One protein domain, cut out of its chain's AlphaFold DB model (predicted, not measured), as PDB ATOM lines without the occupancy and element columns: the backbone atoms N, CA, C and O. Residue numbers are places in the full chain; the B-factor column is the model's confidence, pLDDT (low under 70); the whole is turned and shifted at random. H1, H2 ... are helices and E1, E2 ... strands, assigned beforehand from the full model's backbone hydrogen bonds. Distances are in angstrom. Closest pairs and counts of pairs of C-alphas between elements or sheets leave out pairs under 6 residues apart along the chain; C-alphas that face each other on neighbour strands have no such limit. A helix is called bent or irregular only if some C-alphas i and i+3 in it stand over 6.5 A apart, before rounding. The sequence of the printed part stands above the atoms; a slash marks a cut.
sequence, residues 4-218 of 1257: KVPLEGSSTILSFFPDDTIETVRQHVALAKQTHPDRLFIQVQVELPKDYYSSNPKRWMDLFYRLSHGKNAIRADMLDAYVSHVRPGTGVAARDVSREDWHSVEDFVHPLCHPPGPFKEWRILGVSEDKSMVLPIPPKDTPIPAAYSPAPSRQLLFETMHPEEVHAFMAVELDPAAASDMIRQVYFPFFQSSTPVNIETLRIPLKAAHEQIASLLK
ATOM      1  N   LYS A   4     160.555  98.255 137.744       91.19
ATOM      2  CA  LYS A   4     161.791  99.042 137.732       91.19
ATOM      3  C   LYS A   4     161.544 100.370 137.049       91.19
ATOM      4  O   LYS A   4     161.364 100.406 135.835       91.19
ATOM      5  N   VAL A   5     161.550 101.446 137.827       93.06
ATOM      6  CA  VAL A   5     161.167 102.780 137.355       93.06
ATOM      7  C   VAL A   5     162.280 103.783 137.679       93.06
ATOM      8  O   VAL A   5     162.744 103.825 138.822       93.06
ATOM      9  N   PRO A   6     162.752 104.587 136.711       94.62
ATOM     10  CA  PRO A   6     163.772 105.601 136.961       94.62
ATOM     11  C   PRO A   6     163.251 106.744 137.845       94.62
ATOM     12  O   PRO A   6     162.081 107.129 137.779       94.62
ATOM     13  N   LEU A   7     164.149 107.311 138.655       93.31
ATOM     14  CA  LEU A   7     163.915 108.546 139.403       93.31
ATOM     15  C   LEU A   7     164.513 109.732 138.636       93.31
ATOM     16  O   LEU A   7     165.733 109.850 138.531       93.31
ATOM     17  N   GLU A   8     163.657 110.620 138.134       89.94
ATOM     18  CA  GLU A   8     164.035 111.825 137.395       89.94
ATOM     19  C   GLU A   8     165.033 112.691 138.170       89.94
ATOM     20  O   GLU A   8     164.951 112.871 139.393       89.94
ATOM     21  N   GLY A   9     166.017 113.212 137.436       81.62
ATOM     22  CA  GLY A   9     167.151 113.936 138.011       81.62
ATOM     23  C   GLY A   9     168.112 113.075 138.849       81.62
ATOM     24  O   GLY A   9     168.905 113.630 139.609       81.62
ATOM     25  N   SER A  10     168.055 111.740 138.749       83.25
ATOM     26  CA  SER A  10     169.003 110.796 139.361       83.25
ATOM     27  C   SER A  10     169.378 109.660 138.397       83.25
ATOM     28  O   SER A  10     168.673 109.385 137.434       83.25
ATOM     29  N   SER A  11     170.484 108.959 138.675       83.25
ATOM     30  CA  SER A  11     170.817 107.676 138.022       83.25
ATOM     31  C   SER A  11     170.174 106.466 138.717       83.25
ATOM     32  O   SER A  11     170.359 105.326 138.290       83.25
ATOM     33  N   THR A  12     169.425 106.698 139.799       89.38
ATOM     34  CA  THR A  12     168.783 105.645 140.590       89.38
ATOM     35  C   THR A  12     167.577 105.056 139.861       89.38
ATOM     36  O   THR A  12     166.670 105.779 139.454       89.38
ATOM     37  N   ILE A  13     167.530 103.725 139.782       91.19
ATOM     38  CA  ILE A  13     166.345 102.967 139.373       91.19
ATOM     39  C   ILE A  13     165.684 102.436 140.642       91.19
ATOM     40  O   ILE A  13     166.317 101.725 141.425       91.19
ATOM     41  N   LEU A  14     164.428 102.813 140.860       91.62
ATOM     42  CA  LEU A  14     163.615 102.328 141.967       91.62
ATOM     43  C   LEU A  14     163.064 100.950 141.615       91.62
ATOM     44  O   LEU A  14     162.651 100.719 140.480       91.62
ATOM     45  N   SER A  15     163.067 100.057 142.600       90.19
ATOM     46  CA  SER A  15     162.657  98.662 142.458       90.19
ATOM     47  C   SER A  15     161.667  98.336 143.568       90.19
ATOM     48  O   SER A  15     162.008  98.473 144.743       90.19
ATOM     49  N   PHE A  16     160.441  97.983 143.196       91.50
ATOM     50  CA  PHE A  16     159.344  97.676 144.118       91.50
ATOM     51  C   PHE A  16     158.323  96.769 143.420       91.50
ATOM     52  O   PHE A  16     158.382  96.563 142.204       91.50
ATOM     53  N   PHE A  17     157.393  96.187 144.169       90.12
ATOM     54  CA  PHE A  17     156.333  95.363 143.596       90.12
ATOM     55  C   PHE A  17     155.079  96.204 143.296       90.12
ATOM     56  O   PHE A  17     154.765  97.111 144.062       90.12
ATOM     57  N   PRO A  18     154.321  95.915 142.217       88.06
ATOM     58  CA  PRO A  18     153.070  96.625 141.903       88.06
ATOM     59  C   PRO A  18     152.050  96.645 143.052       88.06
ATOM     60  O   PRO A  18     151.252  97.572 143.170       88.06
ATOM     61  N   ASP A  19     152.093  95.627 143.909       87.44
ATOM     62  CA  ASP A  19     151.234  95.442 145.074       87.44
ATOM     63  C   ASP A  19     151.875  95.921 146.388       87.44
ATOM     64  O   ASP A  19     151.401  95.578 147.471       87.44
ATOM     65  N   ASP A  20     152.961  96.695 146.317       89.56
ATOM     66  CA  ASP A  20     153.414  97.491 147.453       89.56
ATOM     67  C   ASP A  20     152.449  98.660 147.686       89.56
ATOM     68  O   ASP A  20     151.841  99.204 146.758       89.56
ATOM     69  N   THR A  21     152.297  99.055 148.950       89.69
ATOM     70  CA  THR A  21     151.484 100.224 149.286       89.69
ATOM     71  C   THR A  21     152.177 101.497 148.811       89.69
ATOM     72  O   THR A  21     153.405 101.557 148.683       89.69
ATOM     73  N   ILE A  22     151.393 102.555 148.603       92.31
ATOM     74  CA  ILE A  22     151.927 103.884 148.293       92.31
ATOM     75  C   ILE A  22     153.001 104.297 149.306       92.31
ATOM     76  O   ILE A  22     154.027 104.840 148.908       92.31
ATOM     77  N   GLU A  23     152.811 104.016 150.594       90.56
ATOM     78  CA  GLU A  23     153.800 104.346 151.621       90.56
ATOM     79  C   GLU A  23     155.133 103.614 151.425       90.56
ATOM     80  O   GLU A  23     156.186 104.245 151.485       90.56
ATOM     81  N   THR A  24     155.111 102.317 151.110       89.94
ATOM     82  CA  THR A  24     156.334 101.557 150.809       89.94
ATOM     83  C   THR A  24     157.065 102.142 149.597       89.94
ATOM     84  O   THR A  24     158.282 102.341 149.641       89.94
ATOM     85  N   VAL A  25     156.338 102.525 148.542       93.38
ATOM     86  CA  VAL A  25     156.930 103.198 147.371       93.38
ATOM     87  C   VAL A  25     157.537 104.554 147.756       93.38
ATOM     88  O   VAL A  25     158.671 104.853 147.372       93.38
ATOM     89  N   ARG A  26     156.847 105.360 148.577       93.69
ATOM     90  CA  ARG A  26     157.379 106.635 149.100       93.69
ATOM     91  C   ARG A  26     158.659 106.424 149.914       93.69
ATOM     92  O   ARG A  26     159.591 107.214 149.776       93.69
ATOM     93  N   GLN A  27     158.741 105.360 150.712       92.75
ATOM     94  CA  GLN A  27     159.940 105.008 151.479       92.75
ATOM     95  C   GLN A  27     161.118 104.630 150.568       92.75
ATOM     96  O   GLN A  27     162.234 105.097 150.800       92.75
ATOM     97  N   HIS A  28     160.890 103.872 149.489       92.06
ATOM     98  CA  HIS A  28     161.931 103.593 148.488       92.06
ATOM     99  C   HIS A  28     162.467 104.881 147.836       92.06
ATOM    100  O   HIS A  28     163.684 105.054 147.720       92.06
ATOM    101  N   VAL A  29     161.578 105.810 147.466       93.50
ATOM    102  CA  VAL A  29     161.958 107.127 146.921       93.50
ATOM    103  C   VAL A  29     162.754 107.939 147.953       93.50
ATOM    104  O   VAL A  29     163.797 108.511 147.629       93.50
ATOM    105  N   ALA A  30     162.304 107.961 149.208       92.44
ATOM    106  CA  ALA A  30     162.947 108.696 150.293       92.44
ATOM    107  C   ALA A  30     164.349 108.167 150.619       92.44
ATOM    108  O   ALA A  30     165.278 108.958 150.784       92.44
ATOM    109  N   LEU A  31     164.540 106.845 150.618       91.69
ATOM    110  CA  LEU A  31     165.856 106.221 150.783       91.69
ATOM    111  C   LEU A  31     166.812 106.553 149.634       91.69
ATOM    112  O   LEU A  31     168.008 106.710 149.885       91.69
ATOM    113  N   ALA A  32     166.306 106.673 148.402       90.38
ATOM    114  CA  ALA A  32     167.100 107.089 147.247       90.38
ATOM    115  C   ALA A  32     167.536 108.562 147.333       90.38
ATOM    116  O   ALA A  32     168.623 108.904 146.871       90.38
ATOM    117  N   LYS A  33     166.712 109.422 147.946       90.56
ATOM    118  CA  LYS A  33     167.009 110.842 148.205       90.56
ATOM    119  C   LYS A  33     167.668 111.105 149.572       90.56
ATOM    120  O   LYS A  33     168.006 112.244 149.852       90.56
ATOM    121  N   GLN A  34     167.882 110.072 150.396       91.62
ATOM    122  CA  GLN A  34     168.452 110.157 151.753       91.62
ATOM    123  C   GLN A  34     167.677 111.082 152.716       91.62
ATOM    124  O   GLN A  34     168.267 111.740 153.571       91.62
ATOM    125  N   THR A  35     166.347 111.102 152.609       92.88
ATOM    126  CA  THR A  35     165.459 111.976 153.399       92.88
ATOM    127  C   THR A  35     164.268 111.189 153.964       92.88
ATOM    128  O   THR A  35     164.277 109.955 153.961       92.88
ATOM    129  N   HIS A  36     163.267 111.873 154.517       92.31
ATOM    130  CA  HIS A  36     162.015 111.279 154.999       92.31
ATOM    131  C   HIS A  36     160.903 111.420 153.940       92.31
ATOM    132  O   HIS A  36     160.811 112.479 153.319       92.31
ATOM    133  N   PRO A  37     160.016 110.425 153.734       91.75
ATOM    134  CA  PRO A  37     158.961 110.497 152.712       91.75
ATOM    135  C   PRO A  37     158.029 111.706 152.871       91.75
ATOM    136  O   PRO A  37     157.593 112.286 151.882       91.75
ATOM    137  N   ASP A  38     157.755 112.130 154.105       91.75
ATOM    138  CA  ASP A  38     156.923 113.314 154.387       91.75
ATOM    139  C   ASP A  38     157.626 114.657 154.128       91.75
ATOM    140  O   ASP A  38     156.980 115.697 154.145       91.75
ATOM    141  N   ARG A  39     158.936 114.649 153.840       92.19
ATOM    142  CA  ARG A  39     159.698 115.821 153.367       92.19
ATOM    143  C   ARG A  39     159.755 115.904 151.840       92.19
ATOM    144  O   ARG A  39     160.419 116.791 151.308       92.19
ATOM    145  N   LEU A  40     159.091 114.981 151.139       92.94
ATOM    146  CA  LEU A  40     159.105 114.879 149.686       92.94
ATOM    147  C   LEU A  40     157.716 115.102 149.090       92.94
ATOM    148  O   LEU A  40     156.739 114.477 149.500       92.94
ATOM    149  N   PHE A  41     157.668 115.920 148.043       93.44
ATOM    150  CA  PHE A  41     156.559 115.975 147.106       93.44
ATOM    151  C   PHE A  41     156.893 115.057 145.930       93.44
ATOM    152  O   PHE A  41     157.861 115.302 145.207       93.44
ATOM    153  N   ILE A  42     156.131 113.973 145.777       94.62
ATOM    154  CA  ILE A  42     156.428 112.909 144.813       94.62
ATOM    155  C   ILE A  42     155.359 112.893 143.724       94.62
ATOM    156  O   ILE A  42     154.162 112.829 144.010       94.62
ATOM    157  N   GLN A  43     155.804 112.913 142.472       94.69
ATOM    158  CA  GLN A  43     154.968 112.739 141.293       94.69
ATOM    159  C   GLN A  43     155.370 111.477 140.529       94.69
ATOM    160  O   GLN A  43     156.531 111.061 140.544       94.69
ATOM    161  N   VAL A  44     154.397 110.882 139.850       95.25
ATOM    162  CA  VAL A  44     154.542 109.710 138.990       95.25
ATOM    163  C   VAL A  44     154.088 110.066 137.578       95.25
ATOM    164  O   VAL A  44     153.060 110.720 137.401       95.25
ATOM    165  N   GLN A  45     154.876 109.688 136.576       95.00
ATOM    166  CA  GLN A  45     154.550 109.914 135.172       95.00
ATOM    167  C   GLN A  45     153.813 108.701 134.615       95.00
ATOM    168  O   GLN A  45     154.399 107.620 134.518       95.00
ATOM    169  N   VAL A  46     152.560 108.903 134.216       94.12
ATOM    170  CA  VAL A  46     151.698 107.874 133.623       94.12
ATOM    171  C   VAL A  46     151.495 108.120 132.132       94.12
ATOM    172  O   VAL A  46     151.452 109.272 131.692       94.12
ATOM    173  N   GLU A  47     151.361 107.053 131.349       93.88
ATOM    174  CA  GLU A  47     150.984 107.121 129.936       93.88
ATOM    175  C   GLU A  47     149.477 106.911 129.749       93.88
ATOM    176  O   GLU A  47     148.895 105.937 130.222       93.88
ATOM    177  N   LEU A  48     148.840 107.853 129.053       91.88
ATOM    178  CA  LEU A  48     147.400 107.914 128.839       91.88
ATOM    179  C   LEU A  48     147.068 107.764 127.345       91.88
ATOM    180  O   LEU A  48     147.789 108.298 126.493       91.88
ATOM    181  N   PRO A  49     145.966 107.073 126.996       90.75
ATOM    182  CA  PRO A  49     145.545 106.906 125.610       90.75
ATOM    183  C   PRO A  49     145.088 108.235 124.990       90.75
ATOM    184  O   PRO A  49     144.679 109.168 125.680       90.75
ATOM    185  N   LYS A  50     145.122 108.330 123.656       90.31
ATOM    186  CA  LYS A  50     144.829 109.583 122.931       90.31
ATOM    187  C   LYS A  50     143.417 110.136 123.168       90.31
ATOM    188  O   LYS A  50     143.191 111.332 123.054       90.31
ATOM    189  N   ASP A  51     142.460 109.267 123.468       86.06
ATOM    190  CA  ASP A  51     141.044 109.568 123.677       86.06
ATOM    191  C   ASP A  51     140.677 109.691 125.164       86.06
ATOM    192  O   ASP A  51     139.502 109.739 125.525       86.06
ATOM    193  N   TYR A  52     141.674 109.763 126.051       87.94
ATOM    194  CA  TYR A  52     141.475 109.763 127.498       87.94
ATOM    195  C   TYR A  52     140.500 110.843 127.998       87.94
ATOM    196  O   TYR A  52     139.625 110.553 128.817       87.94
ATOM    197  N   TYR A  53     140.642 112.075 127.499       89.44
ATOM    198  CA  TYR A  53     139.784 113.204 127.871       89.44
ATOM    199  C   TYR A  53     138.521 113.306 127.016       89.44
ATOM    200  O   TYR A  53     137.454 113.615 127.542       89.44
ATOM    201  N   SER A  54     138.613 113.008 125.721       84.44
ATOM    202  CA  SER A  54     137.483 113.117 124.796       84.44
ATOM    203  C   SER A  54     136.424 112.029 124.989       84.44
ATOM    204  O   SER A  54     135.239 112.280 124.782       84.44
ATOM    205  N   SER A  55     136.816 110.837 125.449       79.62
ATOM    206  CA  SER A  55     135.886 109.739 125.750       79.62
ATOM    207  C   SER A  55     135.057 109.964 127.022       79.62
ATOM    208  O   SER A  55     133.984 109.373 127.168       79.62
ATOM    209  N   ASN A  56     135.523 110.811 127.948       78.44
ATOM    210  CA  ASN A  56     134.874 111.041 129.236       78.44
ATOM    211  C   ASN A  56     134.829 112.541 129.594       78.44
ATOM    212  O   ASN A  56     135.793 113.071 130.156       78.44
ATOM    213  N   PRO A  57     133.673 113.209 129.392       81.19
ATOM    214  CA  PRO A  57     133.503 114.624 129.716       81.19
ATOM    215  C   PRO A  57     133.808 114.968 131.177       81.19
ATOM    216  O   PRO A  57     134.244 116.080 131.468       81.19
ATOM    217  N   LYS A  58     133.616 114.023 132.112       83.00
ATOM    218  CA  LYS A  58     133.967 114.244 133.517       83.00
ATOM    219  C   LYS A  58     135.473 114.366 133.693       83.00
ATOM    220  O   LYS A  58     135.885 115.302 134.349       83.00
ATOM    221  N   ARG A  59     136.294 113.514 133.068       88.00
ATOM    222  CA  ARG A  59     137.765 113.629 133.152       88.00
ATOM    223  C   ARG A  59     138.262 114.960 132.602       88.00
ATOM    224  O   ARG A  59     139.169 115.565 133.166       88.00
ATOM    225  N   TRP A  60     137.643 115.430 131.520       90.75
ATOM    226  CA  TRP A  60     137.955 116.737 130.949       90.75
ATOM    227  C   TRP A  60     137.612 117.885 131.908       90.75
ATOM    228  O   TRP A  60     138.417 118.796 132.104       90.75
ATOM    229  N   MET A  61     136.454 117.821 132.565       89.44
ATOM    230  CA  MET A  61     136.070 118.799 133.587       89.44
ATOM    231  C   MET A  61     136.860 118.649 134.895       89.44
ATOM    232  O   MET A  61     137.161 119.647 135.541       89.44
ATOM    233  N   ASP A  62     137.247 117.440 135.282       89.75
ATOM    234  CA  ASP A  62     138.091 117.190 136.448       89.75
ATOM    235  C   ASP A  62     139.476 117.811 136.216       89.75
ATOM    236  O   ASP A  62     140.000 118.467 137.111       89.75
ATOM    237  N   LEU A  63     140.032 117.735 134.995       92.81
ATOM    238  CA  LEU A  63     141.244 118.480 134.630       92.81
ATOM    239  C   LEU A  63     141.052 119.998 134.776       92.81
ATOM    240  O   LEU A  63     141.927 120.662 135.337       92.81
ATOM    241  N   PHE A  64     139.904 120.545 134.358       92.38
ATOM    242  CA  PHE A  64     139.587 121.957 134.599       92.38
ATOM    243  C   PHE A  64     139.635 122.298 136.085       92.38
ATOM    244  O   PHE A  64     140.292 123.259 136.469       92.38
ATOM    245  N   TYR A  65     138.987 121.499 136.936       90.00
ATOM    246  CA  TYR A  65     138.964 121.744 138.377       90.00
ATOM    247  C   TYR A  65     140.331 121.560 139.040       90.00
ATOM    248  O   TYR A  65     140.662 122.314 139.957       90.00
ATOM    249  N   ARG A  66     141.149 120.622 138.548       91.00
ATOM    250  CA  ARG A  66     142.544 120.428 138.971       91.00
ATOM    251  C   ARG A  66     143.424 121.633 138.631       91.00
ATOM    252  O   ARG A  66     144.352 121.921 139.383       91.00
ATOM    253  N   LEU A  67     143.136 122.317 137.522       91.38
ATOM    254  CA  LEU A  67     143.836 123.516 137.046       91.38
ATOM    255  C   LEU A  67     143.322 124.813 137.688       91.38
ATOM    256  O   LEU A  67     144.104 125.718 137.970       91.38
ATOM    257  N   SER A  68     142.010 124.920 137.909       90.06
ATOM    258  CA  SER A  68     141.356 126.103 138.480       90.06
ATOM    259  C   SER A  68     141.307 126.095 140.012       90.06
ATOM    260  O   SER A  68     140.916 127.092 140.622       90.06
ATOM    261  N   HIS A  69     141.657 124.963 140.634       86.25
ATOM    262  CA  HIS A  69     141.514 124.685 142.070       86.25
ATOM    263  C   HIS A  69     140.080 124.910 142.571       86.25
ATOM    264  O   HIS A  69     139.847 125.526 143.613       86.25
ATOM    265  N   GLY A  70     139.104 124.441 141.787       75.62
ATOM    266  CA  GLY A  70     137.673 124.551 142.095       75.62
ATOM    267  C   GLY A  70     137.038 125.911 141.770       75.62
ATOM    268  O   GLY A  70     135.884 126.143 142.132       75.62
ATOM    269  N   LYS A  71     137.759 126.816 141.096       82.56
ATOM    270  CA  LYS A  71     137.250 128.128 140.653       82.56
ATOM    271  C   LYS A  71     136.622 128.055 139.256       82.56
ATOM    272  O   LYS A  71     136.749 127.057 138.549       82.56
ATOM    273  N   ASN A  72     135.972 129.145 138.840       85.56
ATOM    274  CA  ASN A  72     135.292 129.257 137.540       85.56
ATOM    275  C   ASN A  72     136.215 129.615 136.358       85.56
ATOM    276  O   ASN A  72     135.726 129.739 135.239       85.56
ATOM    277  N   ALA A  73     137.522 129.779 136.576       90.12
ATOM    278  CA  ALA A  73     138.486 130.044 135.510       90.12
ATOM    279  C   ALA A  73     139.861 129.453 135.846       90.12
ATOM    280  O   ALA A  73     140.262 129.430 137.014       90.12
ATOM    281  N   ILE A  74     140.585 129.012 134.819       91.75
ATOM    282  CA  ILE A  74     141.995 128.623 134.895       91.75
ATOM    283  C   ILE A  74     142.831 129.876 134.648       91.75
ATOM    284  O   ILE A  74     142.602 130.591 133.675       91.75
ATOM    285  N   ARG A  75     143.802 130.135 135.524       91.31
ATOM    286  CA  ARG A  75     144.746 131.242 135.348       91.31
ATOM    287  C   ARG A  75     145.894 130.841 134.422       91.31
ATOM    288  O   ARG A  75     146.299 129.678 134.411       91.31
ATOM    289  N   ALA A  76     146.444 131.801 133.689       91.44
ATOM    290  CA  ALA A  76     147.519 131.585 132.727       91.44
ATOM    291  C   ALA A  76     148.754 130.919 133.352       91.44
ATOM    292  O   ALA A  76     149.316 130.013 132.753       91.44
ATOM    293  N   ASP A  77     149.146 131.310 134.565       89.56
ATOM    294  CA  ASP A  77     150.265 130.709 135.302       89.56
ATOM    295  C   ASP A  77     150.027 129.231 135.655       89.56
ATOM    296  O   ASP A  77     150.951 128.420 135.597       89.56
ATOM    297  N   MET A  78     148.784 128.854 135.965       91.25
ATOM    298  CA  MET A  78     148.415 127.459 136.231       91.25
ATOM    299  C   MET A  78     148.359 126.618 134.957       91.25
ATOM    300  O   MET A  78     148.804 125.467 134.959       91.25
ATOM    301  N   LEU A  79     147.844 127.182 133.861       92.62
ATOM    302  CA  LEU A  79     147.875 126.512 132.563       92.62
ATOM    303  C   LEU A  79     149.319 126.339 132.076       92.62
ATOM    304  O   LEU A  79     149.653 125.269 131.576       92.62
ATOM    305  N   ASP A  80     150.174 127.345 132.282       91.88
ATOM    306  CA  ASP A  80     151.611 127.279 131.999       91.88
ATOM    307  C   ASP A  80     152.281 126.152 132.788       91.88
ATOM    308  O   ASP A  80     152.954 125.310 132.197       91.88
ATOM    309  N   ALA A  81     152.021 126.045 134.095       90.56
ATOM    310  CA  ALA A  81     152.519 124.940 134.915       90.56
ATOM    311  C   ALA A  81     152.080 123.563 134.377       90.56
ATOM    312  O   ALA A  81     152.859 122.606 134.401       90.56
ATOM    313  N   TYR A  82     150.860 123.450 133.843       93.69
ATOM    314  CA  TYR A  82     150.405 122.208 133.226       93.69
ATOM    315  C   TYR A  82     151.152 121.894 131.927       93.69
ATOM    316  O   TYR A  82     151.688 120.801 131.788       93.69
ATOM    317  N   VAL A  83     151.222 122.834 130.981       93.56
ATOM    318  CA  VAL A  83     151.771 122.568 129.637       93.56
ATOM    319  C   VAL A  83     153.298 122.602 129.563       93.56
ATOM    320  O   VAL A  83     153.865 122.085 128.602       93.56
ATOM    321  N   SER A  84     153.972 123.204 130.545       89.88
ATOM    322  CA  SER A  84     155.439 123.253 130.616       89.88
ATOM    323  C   SER A  84     156.031 122.088 131.405       89.88
ATOM    324  O   SER A  84     157.075 121.564 131.022       89.88
ATOM    325  N   HIS A  85     155.360 121.668 132.482       89.62
ATOM    326  CA  HIS A  85     155.902 120.705 133.439       89.62
ATOM    327  C   HIS A  85     155.100 119.404 133.496       89.62
ATOM    328  O   HIS A  85     155.662 118.326 133.323       89.62
ATOM    329  N   VAL A  86     153.782 119.481 133.712       91.31
ATOM    330  CA  VAL A  86     152.945 118.282 133.920       91.31
ATOM    331  C   VAL A  86     152.732 117.483 132.634       91.31
ATOM    332  O   VAL A  86     152.791 116.253 132.651       91.31
ATOM    333  N   ARG A  87     152.504 118.179 131.523       91.69
ATOM    334  CA  ARG A  87     152.299 117.624 130.187       91.69
ATOM    335  C   ARG A  87     153.072 118.468 129.164       91.69
ATOM    336  O   ARG A  87     152.471 119.287 128.462       91.69
ATOM    337  N   PRO A  88     154.403 118.302 129.090       88.62
ATOM    338  CA  PRO A  88     155.242 119.053 128.165       88.62
ATOM    339  C   PRO A  88     154.953 118.684 126.702       88.62
ATOM    340  O   PRO A  88     154.505 117.580 126.394       88.62
ATOM    341  N   GLY A  89     155.248 119.604 125.776       85.50
ATOM    342  CA  GLY A  89     155.204 119.330 124.330       85.50
ATOM    343  C   GLY A  89     153.810 119.366 123.689       85.50
ATOM    344  O   GLY A  89     153.633 118.838 122.595       85.50
ATOM    345  N   THR A  90     152.823 119.992 124.336       87.19
ATOM    346  CA  THR A  90     151.440 120.097 123.820       87.19
ATOM    347  C   THR A  90     151.262 121.132 122.707       87.19
ATOM    348  O   THR A  90     150.283 121.068 121.970       87.19
ATOM    349  N   GLY A  91     152.178 122.101 122.591       83.75
ATOM    350  CA  GLY A  91     152.076 123.212 121.636       83.75
ATOM    351  C   GLY A  91     151.022 124.269 121.995       83.75
ATOM    352  O   GLY A  91     150.775 125.167 121.194       83.75
ATOM    353  N   VAL A  92     150.408 124.185 123.181       88.75
ATOM    354  CA  VAL A  92     149.381 125.127 123.653       88.75
ATOM    355  C   VAL A  92     150.025 126.291 124.404       88.75
ATOM    356  O   VAL A  92     150.837 126.086 125.301       88.75
ATOM    357  N   ALA A  93     149.645 127.520 124.045       88.56
ATOM    358  CA  ALA A  93     150.103 128.728 124.724       88.56
ATOM    359  C   ALA A  93     149.261 129.016 125.977       88.56
ATOM    360  O   ALA A  93     148.028 128.988 125.931       88.56
ATOM    361  N   ALA A  94     149.931 129.330 127.085       89.12
ATOM    362  CA  ALA A  94     149.286 129.640 128.352       89.12
ATOM    363  C   ALA A  94     148.512 130.972 128.301       89.12
ATOM    364  O   ALA A  94     149.047 132.008 127.905       89.12
ATOM    365  N   ARG A  95     147.244 130.940 128.719       91.50
ATOM    366  CA  ARG A  95     146.346 132.096 128.857       91.50
ATOM    367  C   ARG A  95     145.268 131.801 129.897       91.50
ATOM    368  O   ARG A  95     145.089 130.645 130.270       91.50
ATOM    369  N   ASP A  96     144.554 132.832 130.337       90.81
ATOM    370  CA  ASP A  96     143.370 132.641 131.174       90.81
ATOM    371  C   ASP A  96     142.265 131.951 130.360       90.81
ATOM    372  O   ASP A  96     142.041 132.290 129.195       90.81
ATOM    373  N   VAL A  97     141.592 130.971 130.963       91.25
ATOM    374  CA  VAL A  97     140.550 130.168 130.308       91.25
ATOM    375  C   VAL A  97     139.312 130.116 131.186       91.25
ATOM    376  O   VAL A  97     139.391 129.702 132.346       91.25
ATOM    377  N   SER A  98     138.163 130.522 130.644       89.25
ATOM    378  CA  SER A  98     136.887 130.396 131.348       89.25
ATOM    379  C   SER A  98     136.395 128.946 131.360       89.25
ATOM    380  O   SER A  98     136.849 128.095 130.589       89.25
ATOM    381  N   ARG A  99     135.450 128.642 132.253       89.06
ATOM    382  CA  ARG A  99     134.813 127.323 132.297       89.06
ATOM    383  C   ARG A  99     134.061 127.014 131.005       89.06
ATOM    384  O   ARG A  99     134.058 125.865 130.569       89.06
ATOM    385  N   GLU A 100     133.424 128.020 130.423       84.94
ATOM    386  CA  GLU A 100     132.659 127.919 129.187       84.94
ATOM    387  C   GLU A 100     133.571 127.552 128.011       84.94
ATOM    388  O   GLU A 100     133.290 126.563 127.336       84.94
ATOM    389  N   ASP A 101     134.703 128.251 127.854       85.44
ATOM    390  CA  ASP A 101     135.697 127.984 126.797       85.44
ATOM    391  C   ASP A 101     136.319 126.583 126.929       85.44
ATOM    392  O   ASP A 101     136.635 125.910 125.945       85.44
ATOM    393  N   TRP A 102     136.519 126.123 128.168       89.44
ATOM    394  CA  TRP A 102     137.018 124.774 128.421       89.44
ATOM    395  C   TRP A 102     135.971 123.716 128.065       89.44
ATOM    396  O   TRP A 102     136.289 122.711 127.431       89.44
ATOM    397  N   HIS A 103     134.713 123.941 128.450       85.56
ATOM    398  CA  HIS A 103     133.615 123.012 128.198       85.56
ATOM    399  C   HIS A 103     133.261 122.903 126.707       85.56
ATOM    400  O   HIS A 103     132.902 121.814 126.258       85.56
ATOM    401  N   SER A 104     133.366 123.989 125.930       84.62
ATOM    402  CA  SER A 104     133.139 123.967 124.476       84.62
ATOM    403  C   SER A 104     134.287 123.334 123.683       84.62
ATOM    404  O   SER A 104     134.104 123.052 122.501       84.62
ATOM    405  N   VAL A 105     135.433 123.057 124.322       85.62
ATOM    406  CA  VAL A 105     136.652 122.538 123.677       85.62
ATOM    407  C   VAL A 105     137.077 123.437 122.507       85.62
ATOM    408  O   VAL A 105     137.271 122.975 121.386       85.62
ATOM    409  N   GLU A 106     137.216 124.737 122.776       84.69
ATOM    410  CA  GLU A 106     137.707 125.720 121.800       84.69
ATOM    411  C   GLU A 106     139.032 125.285 121.135       84.69
ATOM    412  O   GLU A 106     139.861 124.596 121.741       84.69
ATOM    413  N   ASP A 107     139.290 125.775 119.918       83.56
ATOM    414  CA  ASP A 107     140.414 125.358 119.056       83.56
ATOM    415  C   ASP A 107     141.787 125.344 119.754       83.56
ATOM    416  O   ASP A 107     142.651 124.522 119.449       83.56
ATOM    417  N   PHE A 108     142.007 126.235 120.722       86.75
ATOM    418  CA  PHE A 108     143.280 126.335 121.439       86.75
ATOM    419  C   PHE A 108     143.503 125.243 122.499       86.75
ATOM    420  O   PHE A 108     144.651 124.889 122.758       86.75
ATOM    421  N   VAL A 109     142.440 124.722 123.129       88.75
ATOM    422  CA  VAL A 109     142.515 123.590 124.079       88.75
ATOM    423  C   VAL A 109     142.275 122.258 123.385       88.75
ATOM    424  O   VAL A 109     142.545 121.206 123.968       88.75
ATOM    425  N   HIS A 110     141.834 122.285 122.127       89.06
ATOM    426  CA  HIS A 110     141.626 121.097 121.315       89.06
ATOM    427  C   HIS A 110     142.829 120.131 121.326       89.06
ATOM    428  O   HIS A 110     142.593 118.938 121.512       89.06
ATOM    429  N   PRO A 111     144.109 120.563 121.238       90.44
ATOM    430  CA  PRO A 111     145.252 119.644 121.326       90.44
ATOM    431  C   PRO A 111     145.401 118.943 122.687       90.44
ATOM    432  O   PRO A 111     145.984 117.861 122.764       90.44
ATOM    433  N   LEU A 112     144.879 119.535 123.771       90.75
ATOM    434  CA  LEU A 112     144.881 118.919 125.102       90.75
ATOM    435  C   LEU A 112     143.787 117.854 125.223       90.75
ATOM    436  O   LEU A 112     144.048 116.789 125.787       90.75
ATOM    437  N   CYS A 113     142.596 118.131 124.682       90.62
ATOM    438  CA  CYS A 113     141.449 117.220 124.714       90.62
ATOM    439  C   CYS A 113     141.574 116.075 123.688       90.62
ATOM    440  O   CYS A 113     141.246 114.928 123.992       90.62
ATOM    441  N   HIS A 114     142.119 116.374 122.504       89.00
ATOM    442  CA  HIS A 114     142.322 115.455 121.378       89.00
ATOM    443  C   HIS A 114     143.790 115.444 120.916       89.00
ATOM    444  O   HIS A 114     144.118 115.962 119.843       89.00
ATOM    445  N   PRO A 115     144.706 114.869 121.710       90.75
ATOM    446  CA  PRO A 115     146.090 114.704 121.293       90.75
ATOM    447  C   PRO A 115     146.236 113.769 120.080       90.75
ATOM    448  O   PRO A 115     145.429 112.858 119.880       90.75
ATOM    449  N   PRO A 116     147.312 113.931 119.288       85.88
ATOM    450  CA  PRO A 116     147.553 113.121 118.091       85.88
ATOM    451  C   PRO A 116     147.867 111.643 118.391       85.88
ATOM    452  O   PRO A 116     147.737 110.796 117.507       85.88
ATOM    453  N   GLY A 117     148.260 111.313 119.623       89.38
ATOM    454  CA  GLY A 117     148.610 109.963 120.062       89.38
ATOM    455  C   GLY A 117     148.564 109.826 121.587       89.38
ATOM    456  O   GLY A 117     148.129 110.765 122.264       89.38
ATOM    457  N   PRO A 118     148.980 108.666 122.130       91.38
ATOM    458  CA  PRO A 118     149.202 108.504 123.563       91.38
ATOM    459  C   PRO A 118     150.133 109.592 124.096       91.38
ATOM    460  O   PRO A 118     151.017 110.078 123.384       91.38
ATOM    461  N   PHE A 119     149.912 110.016 125.334       93.38
ATOM    462  CA  PHE A 119     150.661 111.109 125.943       93.38
ATOM    463  C   PHE A 119     150.998 110.798 127.394       93.38
ATOM    464  O   PHE A 119     150.319 110.015 128.049       93.38
ATOM    465  N   LYS A 120     152.049 111.442 127.904       94.31
ATOM    466  CA  LYS A 120     152.505 111.277 129.285       94.31
ATOM    467  C   LYS A 120     152.046 112.448 130.144       94.31
ATOM    468  O   LYS A 120     152.123 113.595 129.704       94.31
ATOM    469  N   GLU A 121     151.598 112.159 131.359       94.00
ATOM    470  CA  GLU A 121     151.169 113.161 132.338       94.00
ATOM    471  C   GLU A 121     151.753 112.856 133.721       94.00
ATOM    472  O   GLU A 121     151.729 111.715 134.182       94.00
ATOM    473  N   TRP A 122     152.258 113.886 134.404       94.19
ATOM    474  CA  TRP A 122     152.655 113.789 135.809       94.19
ATOM    475  C   TRP A 122     151.446 113.898 136.745       94.19
ATOM    476  O   TRP A 122     150.685 114.864 136.702       94.19
ATOM    477  N   ARG A 123     151.300 112.934 137.653       93.31
ATOM    478  CA  ARG A 123     150.271 112.914 138.704       93.31
ATOM    479  C   ARG A 123     150.910 112.841 140.082       93.31
ATOM    480  O   ARG A 123     152.039 112.379 140.222       93.31
ATOM    481  N   ILE A 124     150.208 113.312 141.110       94.12
ATOM    482  CA  ILE A 124     150.704 113.238 142.490       94.12
ATOM    483  C   ILE A 124     150.629 111.780 142.952       94.12
ATOM    484  O   ILE A 124     149.581 111.138 142.840       94.12
ATOM    485  N   LEU A 125     151.737 111.248 143.474       94.56
ATOM    486  CA  LEU A 125     151.800 109.859 143.917       94.56
ATOM    487  C   LEU A 125     150.798 109.612 145.051       94.56
ATOM    488  O   LEU A 125     150.812 110.277 146.084       94.56
ATOM    489  N   GLY A 126     149.951 108.606 144.850       90.31
ATOM    490  CA  GLY A 126     148.963 108.154 145.828       90.31
ATOM    491  C   GLY A 126     147.736 109.048 145.981       90.31
ATOM    492  O   GLY A 126     146.992 108.860 146.934       90.31
ATOM    493  N   VAL A 127     147.499 110.000 145.079       90.81
ATOM    494  CA  VAL A 127     146.282 110.824 145.078       90.81
ATOM    495  C   VAL A 127     145.381 110.379 143.929       90.81
ATOM    496  O   VAL A 127     145.868 110.129 142.827       90.81
ATOM    497  N   SER A 128     144.073 110.262 144.180       85.19
ATOM    498  CA  SER A 128     143.104 109.900 143.140       85.19
ATOM    499  C   SER A 128     143.087 110.939 142.019       85.19
ATOM    500  O   SER A 128     143.355 112.119 142.251       85.19
ATOM    501  N   GLU A 129     142.762 110.514 140.798       83.56
ATOM    502  CA  GLU A 129     142.812 111.369 139.605       83.56
ATOM    503  C   GLU A 129     142.077 112.706 139.794       83.56
ATOM    504  O   GLU A 129     142.640 113.766 139.530       83.56
ATOM    505  N   ASP A 130     140.846 112.656 140.302       80.19
ATOM    506  CA  ASP A 130     139.966 113.806 140.528       80.19
ATOM    507  C   ASP A 130     140.512 114.798 141.570       80.19
ATOM    508  O   ASP A 130     140.184 115.985 141.540       80.19
ATOM    509  N   LYS A 131     141.380 114.327 142.472       84.88
ATOM    510  CA  LYS A 131     142.004 115.123 143.539       84.88
ATOM    511  C   LYS A 131     143.473 115.447 143.283       84.88
ATOM    512  O   LYS A 131     144.056 116.223 144.037       84.88
ATOM    513  N   SER A 132     144.085 114.893 142.237       88.50
ATOM    514  CA  SER A 132     145.490 115.121 141.891       88.50
ATOM    515  C   SER A 132     145.670 116.504 141.252       88.50
ATOM    516  O   SER A 132     145.885 116.620 140.043       88.50
ATOM    517  N   MET A 133     145.558 117.559 142.062       89.44
ATOM    518  CA  MET A 133     145.650 118.960 141.641       89.44
ATOM    519  C   MET A 133     146.911 119.238 140.817       89.44
ATOM    520  O   MET A 133     147.977 118.670 141.067       89.44
ATOM    521  N   VAL A 134     146.799 120.140 139.840       90.88
ATOM    522  CA  VAL A 134     147.971 120.627 139.112       90.88
ATOM    523  C   VAL A 134     148.637 121.705 139.956       90.88
ATOM    524  O   VAL A 134     148.004 122.697 140.320       90.88
ATOM    525  N   LEU A 135     149.906 121.480 140.285       90.19
ATOM    526  CA  LEU A 135     150.700 122.324 141.168       90.19
ATOM    527  C   LEU A 135     151.971 122.798 140.447       90.19
ATOM    528  O   LEU A 135     152.610 121.985 139.771       90.19
ATOM    529  N   PRO A 136     152.353 124.082 140.569       88.56
ATOM    530  CA  PRO A 136     153.592 124.586 139.987       88.56
ATOM    531  C   PRO A 136     154.832 123.963 140.640       88.56
ATOM    532  O   PRO A 136     154.902 123.787 141.855       88.56
ATOM    533  N   ILE A 137     155.846 123.679 139.823       86.38
ATOM    534  CA  ILE A 137     157.179 123.263 140.272       86.38
ATOM    535  C   ILE A 137     158.200 124.282 139.740       86.38
ATOM    536  O   ILE A 137     158.159 124.594 138.550       86.38
ATOM    537  N   PRO A 138     159.105 124.834 140.578       87.06
ATOM    538  CA  PRO A 138     159.289 124.570 142.014       87.06
ATOM    539  C   PRO A 138     158.088 125.015 142.877       87.06
ATOM    540  O   PRO A 138     157.329 125.876 142.424       87.06
ATOM    541  N   PRO A 139     157.907 124.450 144.092       89.50
ATOM    542  CA  PRO A 139     156.751 124.729 144.945       89.50
ATOM    543  C   PRO A 139     156.562 126.222 145.213       89.50
ATOM    544  O   PRO A 139     157.502 126.929 145.578       89.50
ATOM    545  N   LYS A 140     155.328 126.699 145.045       88.44
ATOM    546  CA  LYS A 140     154.928 128.092 145.287       88.44
ATOM    547  C   LYS A 140     153.616 128.153 146.051       88.44
ATOM    548  O   LYS A 140     152.803 127.227 145.993       88.44
ATOM    549  N   ASP A 141     153.394 129.292 146.696       85.62
ATOM    550  CA  ASP A 141     152.153 129.610 147.387       85.62
ATOM    551  C   ASP A 141     150.940 129.514 146.455       85.62
ATOM    552  O   ASP A 141     150.695 130.383 145.620       85.62
ATOM    553  N   THR A 142     150.173 128.435 146.617       84.50
ATOM    554  CA  THR A 142     149.009 128.116 145.788       84.50
ATOM    555  C   THR A 142     147.782 127.957 146.693       84.50
ATOM    556  O   THR A 142     147.709 126.980 147.438       84.50
ATOM    557  N   PRO A 143     146.823 128.902 146.683       81.94
ATOM    558  CA  PRO A 143     145.668 128.856 147.573       81.94
ATOM    559  C   PRO A 143     144.646 127.821 147.094       81.94
ATOM    560  O   PRO A 143     143.888 128.078 146.155       81.94
ATOM    561  N   ILE A 144     144.608 126.672 147.772       82.56
ATOM    562  CA  ILE A 144     143.692 125.560 147.487       82.56
ATOM    563  C   ILE A 144     142.714 125.400 148.659       82.56
ATOM    564  O   ILE A 144     143.147 125.375 149.813       82.56
ATOM    565  N   PRO A 145     141.395 125.292 148.414       80.44
ATOM    566  CA  PRO A 145     140.446 125.009 149.484       80.44
ATOM    567  C   PRO A 145     140.742 123.653 150.135       80.44
ATOM    568  O   PRO A 145     141.046 122.689 149.438       80.44
ATOM    569  N   ALA A 146     140.569 123.543 151.455       76.56
ATOM    570  CA  ALA A 146     140.911 122.331 152.211       76.56
ATOM    571  C   ALA A 146     140.271 121.041 151.653       76.56
ATOM    572  O   ALA A 146     140.903 119.991 151.661       76.56
ATOM    573  N   ALA A 147     139.051 121.127 151.108       71.69
ATOM    574  CA  ALA A 147     138.348 119.995 150.494       71.69
ATOM    575  C   ALA A 147     139.039 119.424 149.236       71.69
ATOM    576  O   ALA A 147     138.819 118.263 148.901       71.69
ATOM    577  N   TYR A 148     139.859 120.230 148.554       75.69
ATOM    578  CA  TYR A 148     140.607 119.857 147.348       75.69
ATOM    579  C   TYR A 148     142.105 119.671 147.619       75.69
ATOM    580  O   TYR A 148     142.876 119.510 146.674       75.69
ATOM    581  N   SER A 149     142.534 119.709 148.886       80.75
ATOM    582  CA  SER A 149     143.941 119.510 149.227       80.75
ATOM    583  C   SER A 149     144.378 118.084 148.855       80.75
ATOM    584  O   SER A 149     143.724 117.122 149.280       80.75
ATOM    585  N   PRO A 150     145.450 117.913 148.062       85.38
ATOM    586  CA  PRO A 150     145.896 116.600 147.619       85.38
ATOM    587  C   PRO A 150     146.607 115.864 148.764       85.38
ATOM    588  O   PRO A 150     147.792 116.070 149.012       85.38
ATOM    589  N   ALA A 151     145.888 114.986 149.464       85.75
ATOM    590  CA  ALA A 151     146.448 114.112 150.495       85.75
ATOM    591  C   ALA A 151     146.637 112.680 149.948       85.75
ATOM    592  O   ALA A 151     145.643 112.050 149.575       85.75
ATOM    593  N   PRO A 152     147.877 112.153 149.890       88.00
ATOM    594  CA  PRO A 152     148.130 110.787 149.438       88.00
ATOM    595  C   PRO A 152     147.471 109.712 150.315       88.00
ATOM    596  O   PRO A 152     147.628 109.702 151.535       88.00
ATOM    597  N   SER A 153     146.803 108.746 149.688       87.75
ATOM    598  CA  SER A 153     146.281 107.530 150.314       87.75
ATOM    599  C   SER A 153     147.400 106.504 150.508       87.75
ATOM    600  O   SER A 153     147.671 105.672 149.644       87.75
ATOM    601  N   ARG A 154     148.066 106.566 151.664       87.06
ATOM    602  CA  ARG A 154     149.283 105.799 151.986       87.06
ATOM    603  C   ARG A 154     149.118 104.273 151.974       87.06
ATOM    604  O   ARG A 154     150.071 103.573 151.644       87.06
ATOM    605  N   GLN A 155     147.934 103.761 152.319       85.38
ATOM    606  CA  GLN A 155     147.675 102.320 152.481       85.38
ATOM    607  C   GLN A 155     147.024 101.639 151.263       85.38
ATOM    608  O   GLN A 155     146.739 100.443 151.313       85.38
ATOM    609  N   LEU A 156     146.782 102.373 150.174       86.25
ATOM    610  CA  LEU A 156     146.335 101.775 148.914       86.25
ATOM    611  C   LEU A 156     147.524 101.189 148.153       86.25
ATOM    612  O   LEU A 156     148.661 101.636 148.331       86.25
ATOM    613  N   LEU A 157     147.267 100.179 147.325       88.31
ATOM    614  CA  LEU A 157     148.299  99.576 146.491       88.31
ATOM    615  C   LEU A 157     148.687 100.515 145.351       88.31
ATOM    616  O   LEU A 157     147.853 101.258 144.823       88.31
ATOM    617  N   PHE A 158     149.953 100.450 144.943       90.75
ATOM    618  CA  PHE A 158     150.457 101.244 143.830       90.75
ATOM    619  C   PHE A 158     149.676 100.976 142.539       90.75
ATOM    620  O   PHE A 158     149.185 101.925 141.933       90.75
ATOM    621  N   GLU A 159     149.479  99.707 142.172       87.25
ATOM    622  CA  GLU A 159     148.727  99.318 140.968       87.25
ATOM    623  C   GLU A 159     147.245  99.725 140.998       87.25
ATOM    624  O   GLU A 159     146.649  99.948 139.950       87.25
ATOM    625  N   THR A 160     146.636  99.839 142.184       84.31
ATOM    626  CA  THR A 160     145.238 100.274 142.307       84.31
ATOM    627  C   THR A 160     145.125 101.776 142.070       84.31
ATOM    628  O   THR A 160     144.172 102.237 141.444       84.31
ATOM    629  N   MET A 161     146.082 102.547 142.593       86.19
ATOM    630  CA  MET A 161     146.085 104.006 142.486       86.19
ATOM    631  C   MET A 161     146.610 104.518 141.148       86.19
ATOM    632  O   MET A 161     146.164 105.570 140.696       86.19
ATOM    633  N   HIS A 162     147.546 103.789 140.540       89.19
ATOM    634  CA  HIS A 162     148.169 104.098 139.251       89.19
ATOM    635  C   HIS A 162     148.115 102.844 138.369       89.19
ATOM    636  O   HIS A 162     149.134 102.173 138.198       89.19
ATOM    637  N   PRO A 163     146.923 102.475 137.857       84.31
ATOM    638  CA  PRO A 163     146.756 101.308 136.989       84.31
ATOM    639  C   PRO A 163     147.378 101.497 135.599       84.31
ATOM    640  O   PRO A 163     147.516 100.531 134.849       84.31
ATOM    641  N   GLU A 164     147.700 102.734 135.220       88.50
ATOM    642  CA  GLU A 164     148.319 103.054 133.938       88.50
ATOM    643  C   GLU A 164     149.809 102.682 133.889       88.50
ATOM    644  O   GLU A 164     150.464 102.481 134.911       88.50
ATOM    645  N   GLU A 165     150.378 102.619 132.683       89.12
ATOM    646  CA  GLU A 165     151.806 102.351 132.522       89.12
ATOM    647  C   GLU A 165     152.642 103.525 133.056       89.12
ATOM    648  O   GLU A 165     152.467 104.681 132.654       89.12
ATOM    649  N   VAL A 166     153.558 103.218 133.976       92.38
ATOM    650  CA  VAL A 166     154.382 104.202 134.683       92.38
ATOM    651  C   VAL A 166     155.778 104.264 134.081       92.38
ATOM    652  O   VAL A 166     156.475 103.256 133.987       92.38
ATOM    653  N   HIS A 167     156.219 105.477 133.749       93.19
ATOM    654  CA  HIS A 167     157.501 105.711 133.076       93.19
ATOM    655  C   HIS A 167     158.596 106.249 133.997       93.19
ATOM    656  O   HIS A 167     159.761 105.911 133.807       93.19
ATOM    657  N   ALA A 168     158.254 107.092 134.974       94.75
ATOM    658  CA  ALA A 168     159.234 107.739 135.846       94.75
ATOM    659  C   ALA A 168     158.615 108.246 137.157       94.75
ATOM    660  O   ALA A 168     157.422 108.546 137.222       94.75
ATOM    661  N   PHE A 169     159.454 108.409 138.183       95.81
ATOM    662  CA  PHE A 169     159.135 109.174 139.392       95.81
ATOM    663  C   PHE A 169     159.908 110.477 139.421       95.81
ATOM    664  O   PHE A 169     161.048 110.531 138.983       95.81
ATOM    665  N   MET A 170     159.339 111.498 140.045       93.81
ATOM    666  CA  MET A 170     160.044 112.725 140.378       93.81
ATOM    667  C   MET A 170     159.763 113.073 141.834       93.81
ATOM    668  O   MET A 170     158.632 112.962 142.296       93.81
ATOM    669  N   ALA A 171     160.797 113.490 142.561       94.00
ATOM    670  CA  ALA A 171     160.691 113.838 143.970       94.00
ATOM    671  C   ALA A 171     161.374 115.180 144.240       94.00
ATOM    672  O   ALA A 171     162.569 115.331 143.967       94.00
ATOM    673  N   VAL A 172     160.610 116.124 144.787       92.38
ATOM    674  CA  VAL A 172     161.065 117.459 145.187       92.38
ATOM    675  C   VAL A 172     161.123 117.519 146.710       92.38
ATOM    676  O   VAL A 172     160.145 117.187 147.376       92.38
ATOM    677  N   GLU A 173     162.264 117.922 147.262       91.06
ATOM    678  CA  GLU A 173     162.455 118.038 148.708       91.06
ATOM    679  C   GLU A 173     161.986 119.399 149.234       91.06
ATOM    680  O   GLU A 173     162.116 120.425 148.563       91.06
ATOM    681  N   LEU A 174     161.420 119.396 150.442       88.25
ATOM    682  CA  LEU A 174     161.038 120.600 151.166       88.25
ATOM    683  C   LEU A 174     162.284 121.428 151.514       88.25
ATOM    684  O   LEU A 174     163.090 120.996 152.333       88.25
ATOM    685  N   ASP A 175     162.387 122.645 150.975       85.25
ATOM    686  CA  ASP A 175     163.348 123.650 151.441       85.25
ATOM    687  C   ASP A 175     162.788 124.365 152.689       85.25
ATOM    688  O   ASP A 175     161.867 125.183 152.569       85.25
ATOM    689  N   PRO A 176     163.317 124.103 153.900       76.44
ATOM    690  CA  PRO A 176     162.778 124.683 155.126       76.44
ATOM    691  C   PRO A 176     162.937 126.207 155.197       76.44
ATOM    692  O   PRO A 176     162.197 126.841 155.949       76.44
ATOM    693  N   ALA A 177     163.889 126.785 154.451       73.38
ATOM    694  CA  ALA A 177     164.173 128.218 154.450       73.38
ATOM    695  C   ALA A 177     163.233 129.010 153.527       73.38
ATOM    696  O   ALA A 177     162.993 130.190 153.775       73.38
ATOM    697  N   ALA A 178     162.689 128.364 152.491       69.06
ATOM    698  CA  ALA A 178     161.806 128.983 151.501       69.06
ATOM    699  C   ALA A 178     160.322 128.584 151.647       69.06
ATOM    700  O   ALA A 178     159.459 129.184 151.007       69.06
ATOM    701  N   ALA A 179     160.004 127.580 152.472       78.00
ATOM    702  CA  ALA A 179     158.649 127.047 152.586       78.00
ATOM    703  C   ALA A 179     157.761 127.823 153.573       78.00
ATOM    704  O   ALA A 179     157.939 127.740 154.792       78.00
ATOM    705  N   SER A 180     156.748 128.501 153.032       87.19
ATOM    706  CA  SER A 180     155.603 129.033 153.776       87.19
ATOM    707  C   SER A 180     154.749 127.911 154.396       87.19
ATOM    708  O   SER A 180     154.840 126.740 154.005       87.19
ATOM    709  N   ASP A 181     153.848 128.265 155.317       84.62
ATOM    710  CA  ASP A 181     152.884 127.307 155.884       84.62
ATOM    711  C   ASP A 181     151.945 126.719 154.818       84.62
ATOM    712  O   ASP A 181     151.578 125.548 154.895       84.62
ATOM    713  N   MET A 182     151.614 127.487 153.774       85.75
ATOM    714  CA  MET A 182     150.758 127.012 152.684       85.75
ATOM    715  C   MET A 182     151.488 126.013 151.776       85.75
ATOM    716  O   MET A 182     150.897 125.008 151.384       85.75
ATOM    717  N   ILE A 183     152.782 126.224 151.499       88.94
ATOM    718  CA  ILE A 183     153.608 125.237 150.786       88.94
ATOM    719  C   ILE A 183     153.660 123.928 151.579       88.94
ATOM    720  O   ILE A 183     153.465 122.858 151.001       88.94
ATOM    721  N   ARG A 184     153.859 124.005 152.904       87.31
ATOM    722  CA  ARG A 184     153.853 122.823 153.779       87.31
ATOM    723  C   ARG A 184     152.510 122.100 153.722       87.31
ATOM    724  O   ARG A 184     152.490 120.899 153.503       87.31
ATOM    725  N   GLN A 185     151.398 122.822 153.830       84.81
ATOM    726  CA  GLN A 185     150.066 122.220 153.835       84.81
ATOM    727  C   GLN A 185     149.684 121.556 152.498       84.81
ATOM    728  O   GLN A 185     149.043 120.509 152.510       84.81
ATOM    729  N   VAL A 186     150.048 122.161 151.361       88.50
ATOM    730  CA  VAL A 186     149.609 121.712 150.025       88.50
ATOM    731  C   VAL A 186     150.541 120.659 149.420       88.50
ATOM    732  O   VAL A 186     150.061 119.684 148.847       88.50
ATOM    733  N   TYR A 187     151.861 120.839 149.524       90.50
ATOM    734  CA  TYR A 187     152.840 119.938 148.899       90.50
ATOM    735  C   TYR A 187     153.336 118.854 149.859       90.50
ATOM    736  O   TYR A 187     153.726 117.776 149.415       90.50
ATOM    737  N   PHE A 188     153.318 119.118 151.169       91.00
ATOM    738  CA  PHE A 188     153.885 118.237 152.194       91.00
ATOM    739  C   PHE A 188     152.884 117.997 153.341       91.00
ATOM    740  O   PHE A 188     153.206 118.249 154.503       91.00
ATOM    741  N   PRO A 189     151.665 117.498 153.049       86.69
ATOM    742  CA  PRO A 189     150.542 117.486 153.996       86.69
ATOM    743  C   PRO A 189     150.798 116.694 155.288       86.69
ATOM    744  O   PRO A 189     150.123 116.920 156.288       86.69
ATOM    745  N   PHE A 190     151.766 115.773 155.280       87.75
ATOM    746  CA  PHE A 190     152.134 114.947 156.434       87.75
ATOM    747  C   PHE A 190     153.379 115.446 157.182       87.75
ATOM    748  O   PHE A 190     153.775 114.848 158.180       87.75
ATOM    749  N   PHE A 191     154.012 116.530 156.724       88.38
ATOM    750  CA  PHE A 191     155.189 117.084 157.381       88.38
ATOM    751  C   PHE A 191     154.822 117.711 158.731       88.38
ATOM    752  O   PHE A 191     153.978 118.602 158.819       88.38
ATOM    753  N   GLN A 192     155.512 117.282 159.783       86.31
ATOM    754  CA  GLN A 192     155.408 117.821 161.134       86.31
ATOM    755  C   GLN A 192     156.785 118.285 161.616       86.31
ATOM    756  O   GLN A 192     157.826 117.840 161.131       86.31
ATOM    757  N   SER A 193     156.818 119.157 162.626       80.38
ATOM    758  CA  SER A 193     158.079 119.582 163.252       80.38
ATOM    759  C   SER A 193     158.857 118.415 163.880       80.38
ATOM    760  O   SER A 193     160.078 118.485 163.985       80.38
ATOM    761  N   SER A 194     158.159 117.338 164.251       84.00
ATOM    762  CA  SER A 194     158.701 116.078 164.770       84.00
ATOM    763  C   SER A 194     159.143 115.088 163.683       84.00
ATOM    764  O   SER A 194     159.716 114.052 164.023       84.00
ATOM    765  N   THR A 195     158.900 115.362 162.394       85.25
ATOM    766  CA  THR A 195     159.254 114.441 161.304       85.25
ATOM    767  C   THR A 195     160.774 114.230 161.256       85.25
ATOM    768  O   THR A 195     161.515 115.213 161.108       85.25
ATOM    769  N   PRO A 196     161.269 112.977 161.322       85.81
ATOM    770  CA  PRO A 196     162.698 112.682 161.251       85.81
ATOM    771  C   PRO A 196     163.363 113.255 159.996       85.81
ATOM    772  O   PRO A 196     162.711 113.533 158.989       85.81
ATOM    773  N   VAL A 197     164.683 113.449 160.043       87.00
ATOM    774  CA  VAL A 197     165.446 113.974 158.896       87.00
ATOM    775  C   VAL A 197     165.509 112.945 157.766       87.00
ATOM    776  O   VAL A 197     165.302 113.290 156.609       87.00
ATOM    777  N   ASN A 198     165.753 111.678 158.102       88.38
ATOM    778  CA  ASN A 198     165.786 110.574 157.152       88.38
ATOM    779  C   ASN A 198     165.218 109.292 157.770       88.38
ATOM    780  O   ASN A 198     164.948 109.238 158.970       88.38
ATOM    781  N   ILE A 199     165.048 108.271 156.931       89.31
ATOM    782  CA  ILE A 199     164.608 106.925 157.325       89.31
ATOM    783  C   ILE A 199     165.703 105.873 157.114       89.31
ATOM    784  O   ILE A 199     165.422 104.731 156.762       89.31
ATOM    785  N   GLU A 200     166.973 106.243 157.293       87.06
ATOM    786  CA  GLU A 200     168.109 105.355 157.005       87.06
ATOM    787  C   GLU A 200     168.057 104.043 157.809       87.06
ATOM    788  O   GLU A 200     168.412 102.981 157.299       87.06
ATOM    789  N   THR A 201     167.518 104.086 159.031       83.31
ATOM    790  CA  THR A 201     167.281 102.908 159.881       83.31
ATOM    791  C   THR A 201     166.347 101.878 159.239       83.31
ATOM    792  O   THR A 201     166.496 100.684 159.494       83.31
ATOM    793  N   LEU A 202     165.435 102.304 158.356       82.12
ATOM    794  CA  LEU A 202     164.506 101.421 157.648       82.12
ATOM    795  C   LEU A 202     165.131 100.745 156.417       82.12
ATOM    796  O   LEU A 202     164.540  99.810 155.882       82.12
ATOM    797  N   ARG A 203     166.330 101.145 155.965       84.44
ATOM    798  CA  ARG A 203     166.943 100.584 154.745       84.44
ATOM    799  C   ARG A 203     167.149  99.073 154.834       84.44
ATOM    800  O   ARG A 203     166.831  98.356 153.889       84.44
ATOM    801  N   ILE A 204     167.694  98.598 155.954       81.44
ATOM    802  CA  ILE A 204     167.963  97.174 156.187       81.44
ATOM    803  C   ILE A 204     166.659  96.361 156.254       81.44
ATOM    804  O   ILE A 204     166.537  95.422 155.466       81.44
ATOM    805  N   PRO A 205     165.673  96.691 157.117       79.81
ATOM    806  CA  PRO A 205     164.439  95.911 157.207       79.81
ATOM    807  C   PRO A 205     163.608  95.960 155.918       79.81
ATOM    808  O   PRO A 205     163.100  94.923 155.498       79.81
ATOM    809  N   LEU A 206     163.530  97.109 155.233       83.44
ATOM    810  CA  LEU A 206     162.806  97.236 153.962       83.44
ATOM    811  C   LEU A 206     163.442  96.365 152.866       83.44
ATOM    812  O   LEU A 206     162.745  95.654 152.146       83.44
ATOM    813  N   LYS A 207     164.779  96.372 152.777       85.44
ATOM    814  CA  LYS A 207     165.520  95.516 151.845       85.44
ATOM    815  C   LYS A 207     165.332  94.033 152.171       85.44
ATOM    816  O   LYS A 207     165.091  93.251 151.258       85.44
ATOM    817  N   ALA A 208     165.395  93.654 153.448       82.81
ATOM    818  CA  ALA A 208     165.179  92.275 153.878       82.81
ATOM    819  C   ALA A 208     163.756  91.787 153.550       82.81
ATOM    820  O   ALA A 208     163.595  90.696 153.007       82.81
ATOM    821  N   ALA A 209     162.731  92.609 153.807       81.81
ATOM    822  CA  ALA A 209     161.344  92.297 153.463       81.81
ATOM    823  C   ALA A 209     161.155  92.137 151.945       81.81
ATOM    824  O   ALA A 209     160.548  91.166 151.488       81.81
ATOM    825  N   HIS A 210     161.734  93.051 151.161       85.19
ATOM    826  CA  HIS A 210     161.715  92.995 149.702       85.19
ATOM    827  C   HIS A 210     162.397  91.719 149.168       85.19
ATOM    828  O   HIS A 210     161.819  91.002 148.351       85.19
ATOM    829  N   GLU A 211     163.593  91.382 149.661       86.44
ATOM    830  CA  GLU A 211     164.332  90.174 149.264       86.44
ATOM    831  C   GLU A 211     163.618  88.880 149.684       86.44
ATOM    832  O   GLU A 211     163.610  87.906 148.924       86.44
ATOM    833  N   GLN A 212     162.982  88.862 150.859       84.75
ATOM    834  CA  GLN A 212     162.192  87.727 151.335       84.75
ATOM    835  C   GLN A 212     160.996  87.464 150.415       84.75
ATOM    836  O   GLN A 212     160.814  86.332 149.965       84.75
ATOM    837  N   ILE A 213     160.217  88.498 150.077       85.56
ATOM    838  CA  ILE A 213     159.081  88.379 149.147       85.56
ATOM    839  C   ILE A 213     159.572  87.961 147.758       85.56
ATOM    840  O   ILE A 213     159.021  87.033 147.167       85.56
ATOM    841  N   ALA A 214     160.651  88.574 147.261       86.06
ATOM    842  CA  ALA A 214     161.250  88.204 145.982       86.06
ATOM    843  C   ALA A 214     161.671  86.728 145.946       86.06
ATOM    844  O   ALA A 214     161.551  86.072 144.913       86.06
ATOM    845  N   SER A 215     162.173  86.198 147.061       86.88
ATOM    846  CA  SER A 215     162.600  84.802 147.162       86.88
ATOM    847  C   SER A 215     161.417  83.842 147.299       86.88
ATOM    848  O   SER A 215     161.427  82.780 146.681       86.88
ATOM    849  N   LEU A 216     160.371  84.237 148.032       85.62
ATOM    850  CA  LEU A 216     159.110  83.498 148.146       85.62
ATOM    851  C   LEU A 216     158.398  83.371 146.791       85.62
ATOM    852  O   LEU A 216     158.010  82.272 146.406       85.62
ATOM    853  N   LEU A 217     158.299  84.465 146.030       83.19
ATOM    854  CA  LEU A 217     157.680  84.482 144.698       83.19
ATOM    855  C   LEU A 217     158.503  83.734 143.633       83.19
ATOM    856  O   LEU A 217     157.964  83.354 142.598       83.19
ATOM    857  N   LYS A 218     159.803  83.503 143.862       85.38
ATOM    858  CA  LYS A 218     160.657  82.680 142.983       85.38
ATOM    859  C   LYS A 218     160.472  81.177 143.191       85.38
ATOM    860  O   LYS A 218     160.982  80.397 142.382       85.38
TER     861      LYS A 218
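Overview. This is residues 4 to 218 of the 1257 residues of an uncharacterized protein of viral metagenome (UniProt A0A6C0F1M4). A twisted sheet of three strands, E4, E3 and E5, makes the middle of the body, with H1 and the small hairpin E1 and E2 toward one end and a group of helices, H2 to H5, toward the other. H8, the longest helix, lies beyond H1 and E2 at one extreme, H4 lies near the opposite extreme, and H7 only grazes the sheet. The printed part has 215 residues, with eight named helices and five named strands in the order E1 E2 H1 E3 H2 H3 H4 H5 E4 H6 E5 H7 H8; the sheet of three runs E4, E3, E5 and that of two E1, E2, both antiparallel. The class is mixed, helices and strands, though only 104 of the 215 residues, under half, are in named elements. The whole is compact, with a radius of gyration of the C-alphas of 18.0 A and spans of 54 by 42 by 29 A.

Along the chain. E3, residues 40 to 48, is 24.9 A long and begins at C-alpha 40 (159.105, 114.879, 149.686). E5, residues 165 to 173, is also 24.9 A long, and E4, residues 119 to 124, is 16.7 A. E1 is residues 4 to 6 and E2 residues 13 to 16; C-alpha 4 stands at (161.791, 99.042, 137.732). H1, residues 22 to 33, is 16.6 A long, H2, residues 57 to 68, 16.4 A, and H3, residues 76 to 86, 14.4 A. The shorter helices are H4, residues 99 to 103, H5, residues 110 to 113, H6, residues 158 to 161, and H7, residues 181 to 187. H8, residues 200 to 217, is 26.4 A long and ends at C-alpha 217 (157.680, 84.482, 144.698); it is only just irregular, with C-alphas 201 and 204 6.9 A apart.

Arrangement. E3 is the inner strand of its sheet, which is only just strongly twisted, its C-alphas lying up to 4.2 A off the best plane. E3 and E5 are antiparallel at 159 degrees, with N 43 and O 170 2.8 A apart, within hydrogen-bond range. E4 and E3 are antiparallel at 152 degrees, with N 46 and O 121 2.9 A apart. E4, H6 and E5 form a split strand-helix-strand unit, two strands running the same way with E3 between them, and its crossover is right-handed. H1 is on the sheet at a height of 8.8 A, across the strands; its closest C-alphas to E3 are Ala 30 and Leu 40, 7.3 A apart. H3 is on the sheet too, and the C-alphas of Val 86 and Trp 122 in E4 are 4.9 A apart. H2 touches H3 with residues 67 to 68 alone, closest at Leu 67 and Met 78, 6.1 A between C-alphas, at a steep tilt of 67 degrees, only just short of about perpendicular, opposite ways. H2 touches H4 with residues 61 to 64 alone, closest at the C-alphas of Phe 64 and Trp 102, 7.3 A. H5 is close to H2 but not clearly touching, the closest C-alphas, Trp 60 and Cys 113, being 7.2 A apart. The hairpin E1 and E2 is antiparallel at 144 degrees, with N 14 and O 5 2.8 A apart; the closest C-alphas of E1 and E5, Pro 6 and Ala 168, are 5.1 A apart. H8 is close to H1 but not clearly touching, closest at the C-alphas of Leu 31 and Glu 200, 6.7 A. Every O i to N i+4 pair is within hydrogen-bond range in H1, H2, H3, H4 and H7, and 12 of 14 in H8; H5 and H6 are too short for such a pair.

Size, cuts and confidence. The C-alphas of Glu 100 and Ser 215, the two farthest apart, are 55.5 A apart. The printed part has no cut. The long links are H3 to H4, E4 to H6, with 33 residues, and H7 to H8. Mean pLDDT of the printed part is 88.1, and one residue, Ala 178, is under 70.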